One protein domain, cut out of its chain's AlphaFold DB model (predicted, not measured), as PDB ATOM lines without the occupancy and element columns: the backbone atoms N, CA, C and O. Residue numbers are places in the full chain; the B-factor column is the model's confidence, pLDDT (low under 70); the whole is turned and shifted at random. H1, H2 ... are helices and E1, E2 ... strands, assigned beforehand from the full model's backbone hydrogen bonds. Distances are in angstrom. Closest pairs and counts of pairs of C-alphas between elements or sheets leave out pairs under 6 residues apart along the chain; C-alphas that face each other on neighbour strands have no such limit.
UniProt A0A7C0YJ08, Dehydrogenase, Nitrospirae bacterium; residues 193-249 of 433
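AT A GLANCE: This is residues 193 to 249 of the 433 residues of the protein "Dehydrogenase" of Nitrospirae bacterium (UniProt A0A7C0YJ08). A domain with little regular structure: a small two-strand hairpin, E1 and E2, near one end, the short helix H2 near the other, and H1 between them. Long stretches without named elements make much of the rest; residues 236 to 249 run from H2 back toward the hairpin, then turn away again. The printed part has 57 residues, 20 in named elements, in the order E1, E2, H1, H2; the class is mixed, the sheet antiparallel. It is only just compact, close to loose, with a radius of gyration of the C-alphas of 12.1 A and spans of 32 by 26 by 16 A.

HOW THE PARTS SIT: E1, residues 205 to 207, and E2, residues 210 to 212, form an antiparallel hairpin at 134 degrees; N 212 and O 205 are within hydrogen-bond range at 2.8 A. The closest C-alphas of E1 and H1, residues 216 to 224, are those of Phe 205 and Ser 216, 7.1 A apart. H2, residues 231 to 235, is apart from E1, E2 and H1. In H1 and H2 every O i to N i+4 pair is within hydrogen-bond range.

IN THESE COORDINATES: E1 begins at C-alpha 205 (25.711, 21.689, 95.670) and spans 6.7 A, E2 6.2 A, H1 12.2 A. H2 spans 6.3 A and ends at C-alpha 235 (12.025, 40.596, 102.729).

THE WHOLE: The C-alphas farthest apart, of Gly 208 and Glu 249, are 35.6 A apart. The printed part has no cut, no link is long, and no printed residue is under 70 in pLDDT.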
ATOM      1  N   LYS A 193      12.426  11.240  93.242       89.19
ATOM      2  CA  LYS A 193      12.789  11.955  91.997       89.19
ATOM      3  C   LYS A 193      13.732  13.155  92.230       89.19
ATOM      4  O   LYS A 193      13.600  14.179  91.567       89.19
ATOM      5  N   THR A 194      14.672  13.037  93.161       93.06
ATOM      6  CA  THR A 194      15.692  14.058  93.454       93.06
ATOM      7  C   THR A 194      16.888  13.962  92.493       93.06
ATOM      8  O   THR A 194      16.937  13.063  91.643       93.06
ATOM      9  N   SER A 195      17.854  14.886  92.584       91.38
ATOM     10  CA  SER A 195      19.055  14.881  91.729       91.38
ATOM     11  C   SER A 195      19.977  13.693  92.023       91.38
ATOM     12  O   SER A 195      20.596  13.148  91.111       91.38
ATOM     13  N   THR A 196      20.052  13.281  93.286       91.12
ATOM     14  CA  THR A 196      20.853  12.142  93.772       91.12
ATOM     15  C   THR A 196      20.100  10.814  93.765       91.12
ATOM     16  O   THR A 196      20.710   9.762  93.982       91.12
ATOM     17  N   LYS A 197      18.781  10.857  93.521       91.00
ATOM     18  CA  LYS A 197      17.851   9.732  93.703       91.00
ATOM     19  C   LYS A 197      17.844   9.192  95.137       91.00
ATOM     20  O   LYS A 197      17.675   7.998  95.361       91.00
ATOM     21  N   MET A 198      18.084  10.083  96.093       91.19
ATOM     22  CA  MET A 198      18.086   9.845  97.535       91.19
ATOM     23  C   MET A 198      17.371  11.000  98.243       91.19
ATOM     24  O   MET A 198      17.003  11.996  97.614       91.19
ATOM     25  N   ILE A 199      17.158  10.878  99.549       91.38
ATOM     26  CA  ILE A 199      16.708  12.005 100.369       91.38
ATOM     27  C   ILE A 199      17.860  13.021 100.438       91.38
ATOM     28  O   ILE A 199      18.987  12.661 100.766       91.38
ATOM     29  N   GLU A 200      17.588  14.273 100.071       92.75
ATOM     30  CA  GLU A 200      18.588  15.345 100.001       92.75
ATOM     31  C   GLU A 200      18.414  16.313 101.174       92.75
ATOM     32  O   GLU A 200      17.332  16.873 101.348       92.75
ATOM     33  N   PHE A 201      19.494  16.545 101.923       95.44
ATOM     34  CA  PHE A 201      19.594  17.587 102.958       95.44
ATOM     35  C   PHE A 201      20.365  18.824 102.488       95.44
ATOM     36  O   PHE A 201      20.398  19.841 103.172       95.44
ATOM     37  N   ILE A 202      20.991  18.731 101.311       96.25
ATOM     38  CA  ILE A 202      21.645  19.848 100.642       96.25
ATOM     39  C   ILE A 202      20.980  20.013  99.275       96.25
ATOM     40  O   ILE A 202      20.990  19.092  98.459       96.25
ATOM     41  N   TRP A 203      20.374  21.171  99.030       95.62
ATOM     42  CA  TRP A 203      19.530  21.434  97.858       95.62
ATOM     43  C   TRP A 203      20.206  22.290  96.790       95.62
ATOM     44  O   TRP A 203      19.619  22.516  95.732       95.62
ATOM     45  N   ASP A 204      21.434  22.731  97.030       96.62
ATOM     46  CA  ASP A 204      22.281  23.372  96.033       96.62
ATOM     47  C   ASP A 204      23.752  23.047  96.321       96.62
ATOM     48  O   ASP A 204      24.306  23.483  97.332       96.62
ATOM     49  N   PHE A 205      24.355  22.210  95.480       95.94
ATOM     50  CA  PHE A 205      25.711  21.689  95.670       95.94
ATOM     51  C   PHE A 205      26.331  21.250  94.343       95.94
ATOM     52  O   PHE A 205      25.627  21.044  93.356       95.94
ATOM     53  N   GLU A 206      27.645  21.047  94.320       94.75
ATOM     54  CA  GLU A 206      28.351  20.485  93.169       94.75
ATOM     55  C   GLU A 206      28.749  19.031  93.415       94.75
ATOM     56  O   GLU A 206      29.187  18.657  94.500       94.75
ATOM     57  N   GLN A 207      28.581  18.188  92.397       92.50
ATOM     58  CA  GLN A 207      29.019  16.798  92.425       92.50
ATOM     59  C   GLN A 207      29.391  16.337  91.015       92.50
ATOM     60  O   GLN A 207      28.542  16.321  90.118       92.50
ATOM     61  N   GLY A 208      30.647  15.921  90.832       89.88
ATOM     62  CA  GLY A 208      31.162  15.447  89.544       89.88
ATOM     63  C   GLY A 208      31.130  16.526  88.457       89.88
ATOM     64  O   GLY A 208      30.623  16.274  87.366       89.88
ATOM     65  N   GLY A 209      31.557  17.751  88.792       92.12
ATOM     66  CA  GLY A 209      31.569  18.901  87.874       92.12
ATOM     67  C   GLY A 209      30.185  19.421  87.470       92.12
ATOM     68  O   GLY A 209      30.065  20.222  86.549       92.12
ATOM     69  N   LYS A 210      29.113  18.952  88.123       93.25
ATOM     70  CA  LYS A 210      27.737  19.382  87.855       93.25
ATOM     71  C   LYS A 210      27.091  19.902  89.129       93.25
ATOM     72  O   LYS A 210      27.064  19.206  90.143       93.25
ATOM     73  N   ARG A 211      26.494  21.090  89.045       94.75
ATOM     74  CA  ARG A 211      25.642  21.644  90.100       94.75
ATOM     75  C   ARG A 211      24.285  20.928  90.129       94.75
ATOM     76  O   ARG A 211      23.631  20.812  89.091       94.75
ATOM     77  N   LYS A 212      23.897  20.433  91.301       95.06
ATOM     78  CA  LYS A 212      22.751  19.555  91.582       95.06
ATOM     79  C   LYS A 212      21.940  20.070  92.777       95.06
ATOM     80  O   LYS A 212      22.356  20.987  93.478       95.06
ATOM     81  N   GLY A 213      20.793  19.435  93.014       94.69
ATOM     82  CA  GLY A 213      19.880  19.744  94.109       94.69
ATOM     83  C   GLY A 213      18.705  20.602  93.646       94.69
ATOM     84  O   GLY A 213      18.778  21.303  92.632       94.69
ATOM     85  N   ARG A 214      17.589  20.524  94.374       91.94
ATOM     86  CA  ARG A 214      16.314  21.143  93.975       91.94
ATOM     87  C   ARG A 214      16.388  22.665  93.793       91.94
ATOM     88  O   ARG A 214      15.697  23.189  92.923       91.94
ATOM     89  N   TYR A 215      17.216  23.354  94.574       94.44
ATOM     90  CA  TYR A 215      17.386  24.806  94.510       94.44
ATOM     91  C   TYR A 215      18.468  25.269  93.538       94.44
ATOM     92  O   TYR A 215      18.446  26.429  93.135       94.44
ATOM     93  N   SER A 216      19.342  24.375  93.062       95.31
ATOM     94  CA  SER A 216      20.385  24.741  92.093       95.31
ATOM     95  C   SER A 216      19.847  25.416  90.831       95.31
ATOM     96  O   SER A 216      20.440  26.378  90.352       95.31
ATOM     97  N   LYS A 217      18.710  24.949  90.290       94.19
ATOM     98  CA  LYS A 217      18.082  25.563  89.109       94.19
ATOM     99  C   LYS A 217      17.674  27.010  89.392       94.19
ATOM    100  O   LYS A 217      17.917  27.871  88.556       94.19
ATOM    101  N   TYR A 218      17.069  27.269  90.547       94.38
ATOM    102  CA  TYR A 218      16.585  28.603  90.899       94.38
ATOM    103  C   TYR A 218      17.738  29.548  91.241       94.38
ATOM    104  O   TYR A 218      17.750  30.679  90.775       94.38
ATOM    105  N   ASN A 219      18.754  29.069  91.959       96.56
ATOM    106  CA  ASN A 219      19.929  29.878  92.272       96.56
ATOM    107  C   ASN A 219      20.741  30.240  91.019       96.56
ATOM    108  O   ASN A 219      21.251  31.350  90.943       96.56
ATOM    109  N   LYS A 220      20.792  29.368  90.000       95.94
ATOM    110  CA  LYS A 220      21.354  29.729  88.687       95.94
ATOM    111  C   LYS A 220      20.581  30.860  88.010       95.94
ATOM    112  O   LYS A 220      21.209  31.738  87.438       95.94
ATOM    113  N   LEU A 221      19.247  30.838  88.063       95.69
ATOM    114  CA  LEU A 221      18.425  31.914  87.494       95.69
ATOM    115  C   LEU A 221      18.678  33.243  88.216       95.69
ATOM    116  O   LEU A 221      18.831  34.262  87.558       95.69
ATOM    117  N   ILE A 222      18.800  33.215  89.547       96.69
ATOM    118  CA  ILE A 222      19.156  34.390  90.360       96.69
ATOM    119  C   ILE A 222      20.535  34.930  89.962       96.69
ATOM    120  O   ILE A 222      20.697  36.123  89.730       96.69
ATOM    121  N   GLU A 223      21.538  34.059  89.839       96.50
ATOM    122  CA  GLU A 223      22.890  34.451  89.420       96.50
ATOM    123  C   GLU A 223      22.904  35.042  88.001       96.50
ATOM    124  O   GLU A 223      23.559  36.054  87.763       96.50
ATOM    125  N   GLN A 224      22.143  34.455  87.071       96.56
ATOM    126  CA  GLN A 224      21.972  34.972  85.707       96.56
ATOM    127  C   GLN A 224      21.250  36.322  85.674       96.56
ATOM    128  O   GLN A 224      21.551  37.149  84.820       96.56
ATOM    129  N   ALA A 225      20.344  36.563  86.620       95.69
ATOM    130  CA  ALA A 225      19.661  37.838  86.813       95.69
ATOM    131  C   ALA A 225      20.513  38.878  87.574       95.69
ATOM    132  O   ALA A 225      19.979  39.853  88.093       95.69
ATOM    133  N   GLY A 226      21.832  38.679  87.694       95.75
ATOM    134  CA  GLY A 226      22.724  39.619  88.383       95.75
ATOM    135  C   GLY A 226      22.585  39.609  89.908       95.75
ATOM    136  O   GLY A 226      22.999  40.558  90.569       95.75
ATOM    137  N   GLY A 227      22.015  38.545  90.477       94.12
ATOM    138  CA  GLY A 227      21.744  38.434  91.909       94.12
ATOM    139  C   GLY A 227      20.404  39.027  92.340       94.12
ATOM    140  O   GLY A 227      20.151  39.087  93.543       94.12
ATOM    141  N   ASP A 228      19.546  39.440  91.401       94.19
ATOM    142  CA  ASP A 228      18.176  39.827  91.731       94.19
ATOM    143  C   ASP A 228      17.374  38.603  92.194       94.19
ATOM    144  O   ASP A 228      17.374  37.540  91.564       94.19
ATOM    145  N   VAL A 229      16.712  38.744  93.338       94.88
ATOM    146  CA  VAL A 229      15.976  37.665  94.002       94.88
ATOM    147  C   VAL A 229      14.480  37.978  94.058       94.88
ATOM    148  O   VAL A 229      14.098  39.149  94.048       94.88
ATOM    149  N   PRO A 230      13.609  36.954  94.157       92.19
ATOM    150  CA  PRO A 230      12.183  37.167  94.389       92.19
ATOM    151  C   PRO A 230      11.922  38.019  95.636       92.19
ATOM    152  O   PRO A 230      12.661  37.912  96.614       92.19
ATOM    153  N   GLU A 231      10.836  38.795  95.622       91.12
ATOM    154  CA  GLU A 231      10.496  39.744  96.693       91.12
ATOM    155  C   GLU A 231      10.497  39.098  98.083       91.12
ATOM    156  O   GLU A 231      11.156  39.589  98.990       91.12
ATOM    157  N   GLY A 232       9.890  37.917  98.222       91.94
ATOM    158  CA  GLY A 232       9.889  37.190  99.491       91.94
ATOM    159  C   GLY A 232      11.295  36.884 100.028       91.94
ATOM    160  O   GLY A 232      11.521  36.945 101.230       91.94
ATOM    161  N   LEU A 233      12.283  36.614  99.164       94.56
ATOM    162  CA  LEU A 233      13.669  36.451  99.614       94.56
ATOM    163  C   LEU A 233      14.299  37.785 100.029       94.56
ATOM    164  O   LEU A 233      15.081  37.790 100.982       94.56
ATOM    165  N   LYS A 234      13.961  38.895  99.353       92.94
ATOM    166  CA  LYS A 234      14.407  40.248  99.735       92.94
ATOM    167  C   LYS A 234      13.927  40.594 101.136       92.94
ATOM    168  O   LYS A 234      14.745  41.017 101.950       92.94
ATOM    169  N   GLU A 235      12.652  40.334 101.426       90.25
ATOM    170  CA  GLU A 235      12.025  40.596 102.729       90.25
ATOM    171  C   GLU A 235      12.782  39.934 103.890       90.25
ATOM    172  O   GLU A 235      12.917  40.524 104.958       90.25
ATOM    173  N   ILE A 236      13.339  38.736 103.676       92.50
ATOM    174  CA  ILE A 236      14.122  38.009 104.691       92.50
ATOM    175  C   ILE A 236      15.646  38.135 104.512       92.50
ATOM    176  O   ILE A 236      16.412  37.406 105.145       92.50
ATOM    177  N   GLY A 237      16.112  39.028 103.634       93.25
ATOM    178  CA  GLY A 237      17.536  39.304 103.409       93.25
ATOM    179  C   GLY A 237      18.321  38.180 102.717       93.25
ATOM    180  O   GLY A 237      19.552  38.128 102.796       93.25
ATOM    181  N   PHE A 238      17.646  37.249 102.043       95.38
ATOM    182  CA  PHE A 238      18.289  36.124 101.369       95.38
ATOM    183  C   PHE A 238      18.737  36.510  99.957       95.38
ATOM    184  O   PHE A 238      17.930  36.816  99.092       95.38
ATOM    185  N   LYS A 239      20.041  36.394  99.685       95.69
ATOM    186  CA  LYS A 239      20.629  36.659  98.354       95.69
ATOM    187  C   LYS A 239      20.442  35.518  97.348       95.69
ATOM    188  O   LYS A 239      20.791  35.658  96.184       95.69
ATOM    189  N   LYS A 240      19.975  34.362  97.822       95.56
ATOM    190  CA  LYS A 240      19.602  33.170  97.052       95.56
ATOM    191  C   LYS A 240      18.913  32.164  97.973       95.56
ATOM    192  O   LYS A 240      18.953  32.323  99.194       95.56
ATOM    193  N   PHE A 241      18.328  31.102  97.423       95.50
ATOM    194  CA  PHE A 241      17.785  30.020  98.243       95.50
ATOM    195  C   PHE A 241      18.897  29.330  99.042       95.50
ATOM    196  O   PHE A 241      19.969  29.020  98.509       95.50
ATOM    197  N   GLN A 242      18.622  29.062 100.319       94.88
ATOM    198  CA  GLN A 242      19.576  28.438 101.232       94.88
ATOM    199  C   GLN A 242      19.830  26.981 100.851       94.88
ATOM    200  O   GLN A 242      18.917  26.231 100.509       94.88
ATOM    201  N   LYS A 243      21.094  26.563 100.927       95.25
ATOM    202  CA  LYS A 243      21.514  25.222 100.502       95.25
ATOM    203  C   LYS A 243      21.067  24.101 101.445       95.25
ATOM    204  O   LYS A 243      21.093  22.960 101.020       95.25
ATOM    205  N   THR A 244      20.711  24.402 102.691       95.50
ATOM    206  CA  THR A 244      20.300  23.449 103.742       95.50
ATOM    207  C   THR A 244      19.260  24.119 104.643       95.50
ATOM    208  O   THR A 244      18.863  25.245 104.348       95.50
ATOM    209  N   PHE A 245      18.791  23.434 105.689       94.88
ATOM    210  CA  PHE A 245      17.804  23.939 106.642       94.88
ATOM    211  C   PHE A 245      18.125  25.363 107.097       94.88
ATOM    212  O   PHE A 245      19.271  25.704 107.389       94.88
ATOM    213  N   PHE A 246      17.086  26.184 107.144       92.75
ATOM    214  CA  PHE A 246      17.161  27.593 107.478       92.75
ATOM    215  C   PHE A 246      15.968  27.964 108.348       92.75
ATOM    216  O   PHE A 246      14.941  27.285 108.346       92.75
ATOM    217  N   TRP A 247      16.121  29.065 109.065       92.06
ATOM    218  CA  TRP A 247      15.065  29.708 109.825       92.06
ATOM    219  C   TRP A 247      14.911  31.140 109.309       92.06
ATOM    220  O   TRP A 247      15.895  31.753 108.892       92.06
ATOM    221  N   PHE A 248      13.684  31.646 109.311       91.12
ATOM    222  CA  PHE A 248      13.379  33.052 109.078       91.12
ATOM    223  C   PHE A 248      12.300  33.484 110.075       91.12
ATOM    224  O   PHE A 248      11.506  32.658 110.528       91.12
ATOM    225  N   GLU A 249      12.310  34.765 110.427       90.62
ATOM    226  CA  GLU A 249      11.380  35.361 111.386       90.62
ATOM    227  C   GLU A 249       9.963  35.472 110.799       90.62
ATOM    228  O   GLU A 249       9.805  35.686 109.596       90.62
TER     229      GLU A 249